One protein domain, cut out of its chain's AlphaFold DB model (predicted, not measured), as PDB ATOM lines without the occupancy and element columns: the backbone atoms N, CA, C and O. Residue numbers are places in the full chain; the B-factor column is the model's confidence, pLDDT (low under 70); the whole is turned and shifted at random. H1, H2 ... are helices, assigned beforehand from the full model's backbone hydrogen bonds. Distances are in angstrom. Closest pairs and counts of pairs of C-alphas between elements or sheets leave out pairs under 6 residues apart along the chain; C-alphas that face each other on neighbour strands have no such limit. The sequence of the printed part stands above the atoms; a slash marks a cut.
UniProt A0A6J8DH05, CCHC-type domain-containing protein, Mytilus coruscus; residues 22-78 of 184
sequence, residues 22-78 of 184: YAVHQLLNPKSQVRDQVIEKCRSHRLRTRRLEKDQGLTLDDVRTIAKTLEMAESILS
ATOM      1  N   TYR A  22     268.638 220.205 182.848       56.44
ATOM      2  CA  TYR A  22     270.105 220.301 182.815       56.44
ATOM      3  C   TYR A  22     270.633 221.702 183.197       56.44
ATOM      4  O   TYR A  22     271.619 221.823 183.934       56.44
ATOM      5  N   ALA A  23     269.955 222.772 182.762       54.16
ATOM      6  CA  ALA A  23     270.328 224.152 183.089       54.16
ATOM      7  C   ALA A  23     269.998 224.523 184.548       54.16
ATOM      8  O   ALA A  23     270.784 225.198 185.224       54.16
ATOM      9  N   VAL A  24     268.872 224.035 185.078       56.00
ATOM     10  CA  VAL A  24     268.485 224.223 186.487       56.00
ATOM     11  C   VAL A  24     269.426 223.450 187.418       56.00
ATOM     12  O   VAL A  24     269.854 223.982 188.446       56.00
ATOM     13  N   HIS A  25     269.861 222.249 187.026       53.50
ATOM     14  CA  HIS A  25     270.848 221.464 187.772       53.50
ATOM     15  C   HIS A  25     272.253 222.101 187.777       53.50
ATOM     16  O   HIS A  25     273.041 221.867 188.700       53.50
ATOM     17  N   GLN A  26     272.574 222.940 186.783       53.06
ATOM     18  CA  GLN A  26     273.796 223.753 186.757       53.06
ATOM     19  C   GLN A  26     273.732 224.975 187.682       53.06
ATOM     20  O   GLN A  26     274.750 225.318 188.290       53.06
ATOM     21  N   LEU A  27     272.552 225.578 187.857       53.44
ATOM     22  CA  LEU A  27     272.322 226.704 188.775       53.44
ATOM     23  C   LEU A  27     272.170 226.270 190.244       53.44
ATOM     24  O   LEU A  27     272.472 227.044 191.150       53.44
ATOM     25  N   LEU A  28     271.772 225.020 190.488       53.59
ATOM     26  CA  LEU A  28     271.623 224.413 191.815       53.59
ATOM     27  C   LEU A  28     272.743 223.419 192.132       53.59
ATOM     28  O   LEU A  28     272.506 222.390 192.757       53.59
ATOM     29  N   ASN A  29     273.985 223.703 191.734       63.16
ATOM     30  CA  ASN A  29     275.116 222.919 192.218       63.16
ATOM     31  C   ASN A  29     275.413 223.305 193.682       63.16
ATOM     32  O   ASN A  29     276.032 224.342 193.928       63.16
ATOM     33  N   PRO A  30     275.074 222.482 194.694       62.91
ATOM     34  CA  PRO A  30     275.343 222.826 196.094       62.91
ATOM     35  C   PRO A  30     276.841 223.062 196.344       62.91
ATOM     36  O   PRO A  30     277.231 223.838 197.211       62.91
ATOM     37  N   LYS A  31     277.711 222.447 195.533       62.88
ATOM     38  CA  LYS A  31     279.165 222.637 195.593       62.88
ATOM     39  C   LYS A  31     279.619 224.028 195.124       62.88
ATOM     40  O   LYS A  31     280.586 224.541 195.688       62.88
ATOM     41  N   SER A  32     278.951 224.644 194.140       63.75
ATOM     42  CA  SER A  32     279.267 226.016 193.711       63.75
ATOM     43  C   SER A  32     278.769 227.025 194.743       63.75
ATOM     44  O   SER A  32     279.557 227.859 195.179       63.75
ATOM     45  N   GLN A  33     277.548 226.856 195.262       67.56
ATOM     46  CA  GLN A  33     277.020 227.696 196.345       67.56
ATOM     47  C   GLN A  33     277.892 227.665 197.606       67.56
ATOM     48  O   GLN A  33     278.172 228.714 198.185       67.56
ATOM     49  N   VAL A  34     278.374 226.492 198.032       70.81
ATOM     50  CA  VAL A  34     279.266 226.406 199.202       70.81
ATOM     51  C   VAL A  34     280.617 227.070 198.922       70.81
ATOM     52  O   VAL A  34     281.167 227.732 199.801       70.81
ATOM     53  N   ARG A  35     281.164 226.942 197.708       72.06
ATOM     54  CA  ARG A  35     282.406 227.636 197.332       72.06
ATOM     55  C   ARG A  35     282.224 229.150 197.394       72.06
ATOM     56  O   ARG A  35     283.076 229.828 197.965       72.06
ATOM     57  N   ASP A  36     281.130 229.653 196.845       74.94
ATOM     58  CA  ASP A  36     280.862 231.083 196.768       74.94
ATOM     59  C   ASP A  36     280.618 231.657 198.179       74.94
ATOM     60  O   ASP A  36     281.194 232.686 198.529       74.94
ATOM     61  N   GLN A  37     279.928 230.917 199.058       77.19
ATOM     62  CA  GLN A  37     279.796 231.267 200.481       77.19
ATOM     63  C   GLN A  37     281.138 231.275 201.227       77.19
ATOM     64  O   GLN A  37     281.386 232.159 202.047       77.19
ATOM     65  N   VAL A  38     282.028 230.316 200.957       75.38
ATOM     66  CA  VAL A  38     283.371 230.302 201.557       75.38
ATOM     67  C   VAL A  38     284.192 231.491 201.058       75.38
ATOM     68  O   VAL A  38     284.877 232.116 201.856       75.38
ATOM     69  N   ILE A  39     284.110 231.854 199.778       78.00
ATOM     70  CA  ILE A  39     284.823 233.012 199.217       78.00
ATOM     71  C   ILE A  39     284.309 234.327 199.825       78.00
ATOM     72  O   ILE A  39     285.121 235.168 200.222       78.00
ATOM     73  N   GLU A  40     282.986 234.479 199.939       78.19
ATOM     74  CA  GLU A  40     282.331 235.673 200.484       78.19
ATOM     75  C   GLU A  40     282.582 235.831 201.992       78.19
ATOM     76  O   GLU A  40     282.908 236.921 202.463       78.19
ATOM     77  N   LYS A  41     282.463 234.746 202.772       78.25
ATOM     78  CA  LYS A  41     282.573 234.793 204.241       78.25
ATOM     79  C   LYS A  41     283.993 234.573 204.772       78.25
ATOM     80  O   LYS A  41     284.236 234.809 205.959       78.25
ATOM     81  N   CYS A  42     284.955 234.136 203.952       77.69
ATOM     82  CA  CYS A  42     286.337 233.970 204.406       77.69
ATOM     83  C   CYS A  42     287.002 235.335 204.625       77.69
ATOM     84  O   CYS A  42     287.116 236.145 203.707       77.69
ATOM     85  N   ARG A  43     287.496 235.574 205.847       76.94
ATOM     86  CA  ARG A  43     288.211 236.808 206.223       76.94
ATOM     87  C   ARG A  43     289.650 236.858 205.687       76.94
ATOM     88  O   ARG A  43     290.198 237.941 205.514       76.94
ATOM     89  N   SER A  44     290.260 235.706 205.395       76.62
ATOM     90  CA  SER A  44     291.642 235.630 204.905       76.62
ATOM     91  C   SER A  44     291.716 235.903 203.403       76.62
ATOM     92  O   SER A  44     291.244 235.115 202.583       76.62
ATOM     93  N   HIS A  45     292.371 237.009 203.041       80.19
ATOM     94  CA  HIS A  45     292.598 237.378 201.643       80.19
ATOM     95  C   HIS A  45     293.417 236.315 200.895       80.19
ATOM     96  O   HIS A  45     293.054 235.919 199.793       80.19
ATOM     97  N   ARG A  46     294.461 235.767 201.530       77.06
ATOM     98  CA  ARG A  46     295.344 234.759 200.921       77.06
ATOM     99  C   ARG A  46     294.620 233.456 200.593       77.06
ATOM    100  O   ARG A  46     294.912 232.833 199.577       77.06
ATOM    101  N   LEU A  47     293.677 233.046 201.441       77.25
ATOM    102  CA  LEU A  47     292.860 231.860 201.188       77.25
ATOM    103  C   LEU A  47     291.873 232.084 200.043       77.25
ATOM    104  O   LEU A  47     291.661 231.172 199.247       77.25
ATOM    105  N   ARG A  48     291.325 233.299 199.929       83.00
ATOM    106  CA  ARG A  48     290.426 233.679 198.838       83.00
ATOM    107  C   ARG A  48     291.134 233.645 197.485       83.00
ATOM    108  O   ARG A  48     290.663 232.957 196.586       83.00
ATOM    109  N   THR A  49     292.291 234.297 197.368       80.44
ATOM    110  CA  THR A  49     293.073 234.342 196.120       80.44
ATOM    111  C   THR A  49     293.478 232.941 195.672       80.44
ATOM    112  O   THR A  49     293.191 232.538 194.551       80.44
ATOM    113  N   ARG A  50     293.999 232.122 196.591       77.44
ATOM    114  CA  ARG A  50     294.436 230.750 196.289       77.44
ATOM    115  C   ARG A  50     293.294 229.797 195.916       77.44
ATOM    116  O   ARG A  50     293.533 228.748 195.323       77.44
ATOM    117  N   ARG A  51     292.059 230.120 196.315       75.62
ATOM    118  CA  ARG A  51     290.845 229.373 195.950       75.62
ATOM    119  C   ARG A  51     290.288 229.813 194.595       75.62
ATOM    120  O   ARG A  51     289.671 228.987 193.940       75.62
ATOM    121  N   LEU A  52     290.504 231.069 194.202       79.38
ATOM    122  CA  LEU A  52     290.161 231.589 192.875       79.38
ATOM    123  C   LEU A  52     291.164 231.131 191.807       79.38
ATOM    124  O   LEU A  52     290.757 230.808 190.703       79.38
ATOM    125  N   GLU A  53     292.451 231.043 192.155       79.25
ATOM    126  CA  GLU A  53     293.524 230.561 191.266       79.25
ATOM    127  C   GLU A  53     293.387 229.088 190.875       79.25
ATOM    128  O   GLU A  53     293.936 228.659 189.863       79.25
ATOM    129  N   LYS A  54     292.715 228.285 191.704       72.81
ATOM    130  CA  LYS A  54     292.527 226.869 191.424       72.81
ATOM    131  C   LYS A  54     291.096 226.628 190.947       72.81
ATOM    132  O   LYS A  54     290.155 226.751 191.731       72.81
ATOM    133  N   ASP A  55     290.961 226.274 189.672       65.00
ATOM    134  CA  ASP A  55     289.685 226.080 188.982       65.00
ATOM    135  C   ASP A  55     288.725 225.088 189.662       65.00
ATOM    136  O   ASP A  55     289.095 224.311 190.545       65.00
ATOM    137  N   GLN A  56     287.463 225.144 189.210       64.19
ATOM    138  CA  GLN A  56     286.200 224.546 189.697       64.19
ATOM    139  C   GLN A  56     286.214 223.084 190.210       64.19
ATOM    140  O   GLN A  56     285.199 222.628 190.734       64.19
ATOM    141  N   GLY A  57     287.330 222.361 190.131       66.50
ATOM    142  CA  GLY A  57     287.495 220.988 190.608       66.50
ATOM    143  C   GLY A  57     287.897 220.824 192.076       66.50
ATOM    144  O   GLY A  57     287.975 219.688 192.541       66.50
ATOM    145  N   LEU A  58     288.164 221.895 192.837       68.44
ATOM    146  CA  LEU A  58     288.620 221.694 194.215       68.44
ATOM    147  C   LEU A  58     287.493 221.347 195.178       68.44
ATOM    148  O   LEU A  58     286.564 222.127 195.422       68.44
ATOM    149  N   THR A  59     287.678 220.227 195.862       77.38
ATOM    150  CA  THR A  59     286.788 219.774 196.924       77.38
ATOM    151  C   THR A  59     286.916 220.655 198.174       77.38
ATOM    152  O   THR A  59     287.810 221.506 198.293       77.38
ATOM    153  N   LEU A  60     285.978 220.502 199.115       75.50
ATOM    154  CA  LEU A  60     286.026 221.196 200.408       75.50
ATOM    155  C   LEU A  60     287.189 220.713 201.278       75.50
ATOM    156  O   LEU A  60     287.776 221.505 202.017       75.50
ATOM    157  N   ASP A  61     287.567 219.443 201.155       82.06
ATOM    158  CA  ASP A  61     288.703 218.888 201.887       82.06
ATOM    159  C   ASP A  61     290.029 219.486 201.411       82.06
ATOM    160  O   ASP A  61     290.907 219.782 202.229       82.06
ATOM    161  N   ASP A  62     290.132 219.815 200.122       81.69
ATOM    162  CA  ASP A  62     291.267 220.572 199.598       81.69
ATOM    163  C   ASP A  62     291.329 221.983 200.199       81.69
ATOM    164  O   ASP A  62     292.417 222.438 200.554       81.69
ATOM    165  N   VAL A  63     290.185 222.668 200.395       78.56
ATOM    166  CA  VAL A  63     290.154 223.974 201.103       78.56
ATOM    167  C   VAL A  63     290.733 223.816 202.489       78.56
ATOM    168  O   VAL A  63     291.599 224.586 202.892       78.56
ATOM    169  N   ARG A  64     290.233 222.830 203.234       83.94
ATOM    170  CA  ARG A  64     290.620 222.616 204.624       83.94
ATOM    171  C   ARG A  64     292.112 222.321 204.722       83.94
ATOM    172  O   ARG A  64     292.775 222.812 205.631       83.94
ATOM    173  N   THR A  65     292.651 221.565 203.775       87.94
ATOM    174  CA  THR A  65     294.082 221.254 203.703       87.94
ATOM    175  C   THR A  65     294.907 222.498 203.357       87.94
ATOM    176  O   THR A  65     295.913 222.784 204.008       87.94
ATOM    177  N   ILE A  66     294.455 223.309 202.399       85.12
ATOM    178  CA  ILE A  66     295.091 224.586 202.047       85.12
ATOM    179  C   ILE A  66     295.048 225.579 203.225       85.12
ATOM    180  O   ILE A  66     296.041 226.251 203.489       85.12
ATOM    181  N   ALA A  67     293.940 225.637 203.965       85.50
ATOM    182  CA  ALA A  67     293.792 226.468 205.159       85.50
ATOM    183  C   ALA A  67     294.786 226.066 206.247       85.50
ATOM    184  O   ALA A  67     295.608 226.882 206.655       85.50
ATOM    185  N   LYS A  68     294.801 224.783 206.621       90.38
ATOM    186  CA  LYS A  68     295.746 224.249 207.611       90.38
ATOM    187  C   LYS A  68     297.199 224.510 207.220       90.38
ATOM    188  O   LYS A  68     298.006 224.893 208.060       90.38
ATOM    189  N   THR A  69     297.557 224.309 205.951       89.81
ATOM    190  CA  THR A  69     298.937 224.548 205.489       89.81
ATOM    191  C   THR A  69     299.324 226.020 205.543       89.81
ATOM    192  O   THR A  69     300.458 226.330 205.908       89.81
ATOM    193  N   LEU A  70     298.397 226.933 205.242       87.00
ATOM    194  CA  LEU A  70     298.636 228.370 205.366       87.00
ATOM    195  C   LEU A  70     298.743 228.820 206.824       87.00
ATOM    196  O   LEU A  70     299.670 229.559 207.141       87.00
ATOM    197  N   GLU A  71     297.888 228.318 207.715       89.31
ATOM    198  CA  GLU A  71     297.977 228.582 209.157       89.31
ATOM    199  C   GLU A  71     299.296 228.067 209.741       89.31
ATOM    200  O   GLU A  71     299.973 228.771 210.490       89.31
ATOM    201  N   MET A  72     299.715 226.858 209.355       87.69
ATOM    202  CA  MET A  72     301.005 226.310 209.767       87.69
ATOM    203  C   MET A  72     302.155 227.183 209.268       87.69
ATOM    204  O   MET A  72     303.007 227.567 210.069       87.69
ATOM    205  N   ALA A  73     302.158 227.562 207.987       86.88
ATOM    206  CA  ALA A  73     303.180 228.439 207.424       86.88
ATOM    207  C   ALA A  73     303.220 229.807 208.128       86.88
ATOM    208  O   ALA A  73     304.297 230.274 208.485       86.88
ATOM    209  N   GLU A  74     302.072 230.428 208.395       85.00
ATOM    210  CA  GLU A  74     301.988 231.702 209.121       85.00
ATOM    211  C   GLU A  74     302.426 231.572 210.580       85.00
ATOM    212  O   GLU A  74     303.101 232.466 211.091       85.00
ATOM    213  N   SER A  75     302.124 230.452 211.240       82.69
ATOM    214  CA  SER A  75     302.584 230.184 212.605       82.69
ATOM    215  C   SER A  75     304.103 230.013 212.670       82.69
ATOM    216  O   SER A  75     304.742 230.517 213.593       82.69
ATOM    217  N   ILE A  76     304.696 229.345 211.675       84.81
ATOM    218  CA  ILE A  76     306.143 229.181 211.552       84.81
ATOM    219  C   ILE A  76     306.753 230.554 211.286       84.81
ATOM    220  O   ILE A  76     307.553 231.025 212.082       84.81
ATOM    221  N   LEU A  77     306.308 231.267 210.255       80.75
ATOM    222  CA  LEU A  77     306.823 232.601 209.943       80.75
ATOM    223  C   LEU A  77     306.703 233.565 211.129       80.75
ATOM    224  O   LEU A  77     307.646 234.299 211.403       80.75
ATOM    225  N   SER A  78     305.599 233.525 211.878       81.56
ATOM    226  CA  SER A  78     305.418 234.318 213.100       81.56
ATOM    227  C   SER A  78     306.423 233.941 214.191       81.56
ATOM    228  O   SER A  78     307.071 234.819 214.756       81.56
TER     229      SER A  78
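AT A GLANCE: This is residues 22 to 78 of the 184 residues of the protein "CCHC-type domain-containing protein" of Mytilus coruscus (UniProt A0A6J8DH05). What does the model look like? The long helix H4 has the short helix H3 folded back on its first half as a helical hairpin, and H2 lies near both, making a small body of three helices. Residues 22 to 30, with H1, stick out at one end and residues 71 to 78 of H4 at the other, and these two arms draw the outline into a rod of 48 by 17 by 15 A. What is it built of? The printed part has 57 residues with four named helices, in the order H1, H2, H3, H4, and no named strand; the class is all helix. The whole is loose, with a radius of gyration of the C-alphas of 13.3 A.

IN THESE COORDINATES: Where is the longest helix? H4 holds residues 60 to 78 and is 26.6 A long, from C-alpha 60 at (286.026, 221.196, 200.408) to C-alpha 78 at (305.418, 234.318, 213.100). Where are the others? H3 is residues 45 to 52, 10.8 A long, and H2 is residues 30 to 41, 16.2 A long. H1 is residues 22 to 27, 9.0 A long, and begins with C-alpha 22 at (270.105, 220.301, 182.815).

HOW THE PARTS SIT: What touches H4? H3 touches it, with residues 63 to 70 of H4 alone, and the closest C-alphas are those of Leu 47 and Ala 67, 6.8 A apart. They run opposite ways at a shallow tilt of 33 degrees, only just near steep, and form a helical hairpin. How does H2 stand? H2 and H3 are close but not clearly touching, with the closest C-alphas, those of Ile 39 and Arg 48, 5.7 A apart; they run opposite ways at a shallow tilt of 24 degrees. H2 and H4 are near each other, with 6 pairs of C-alphas within 10 A. Where is H1? It is apart from H2, H3 and H4. Are the helix backbones in order? In H1, H2, H3 and H4 every O i to N i+4 pair is within hydrogen-bond range.

THE WHOLE: How large is it? The two C-alphas farthest apart are those of Tyr 22 and Ser 78, at 48.6 A. Without the stretches that stand free, the body of 40 residues spans 23 by 17 by 15 A. How do the links run? The printed part has no cut; H1 to H2 and H2 to H3 are tight links, and H3 to H4 is a short link of 7 residues. Where is confidence low? Residues 22 to 33 and 55 to 58 have a pLDDT under 70, and the mean of the printed part is 74.9.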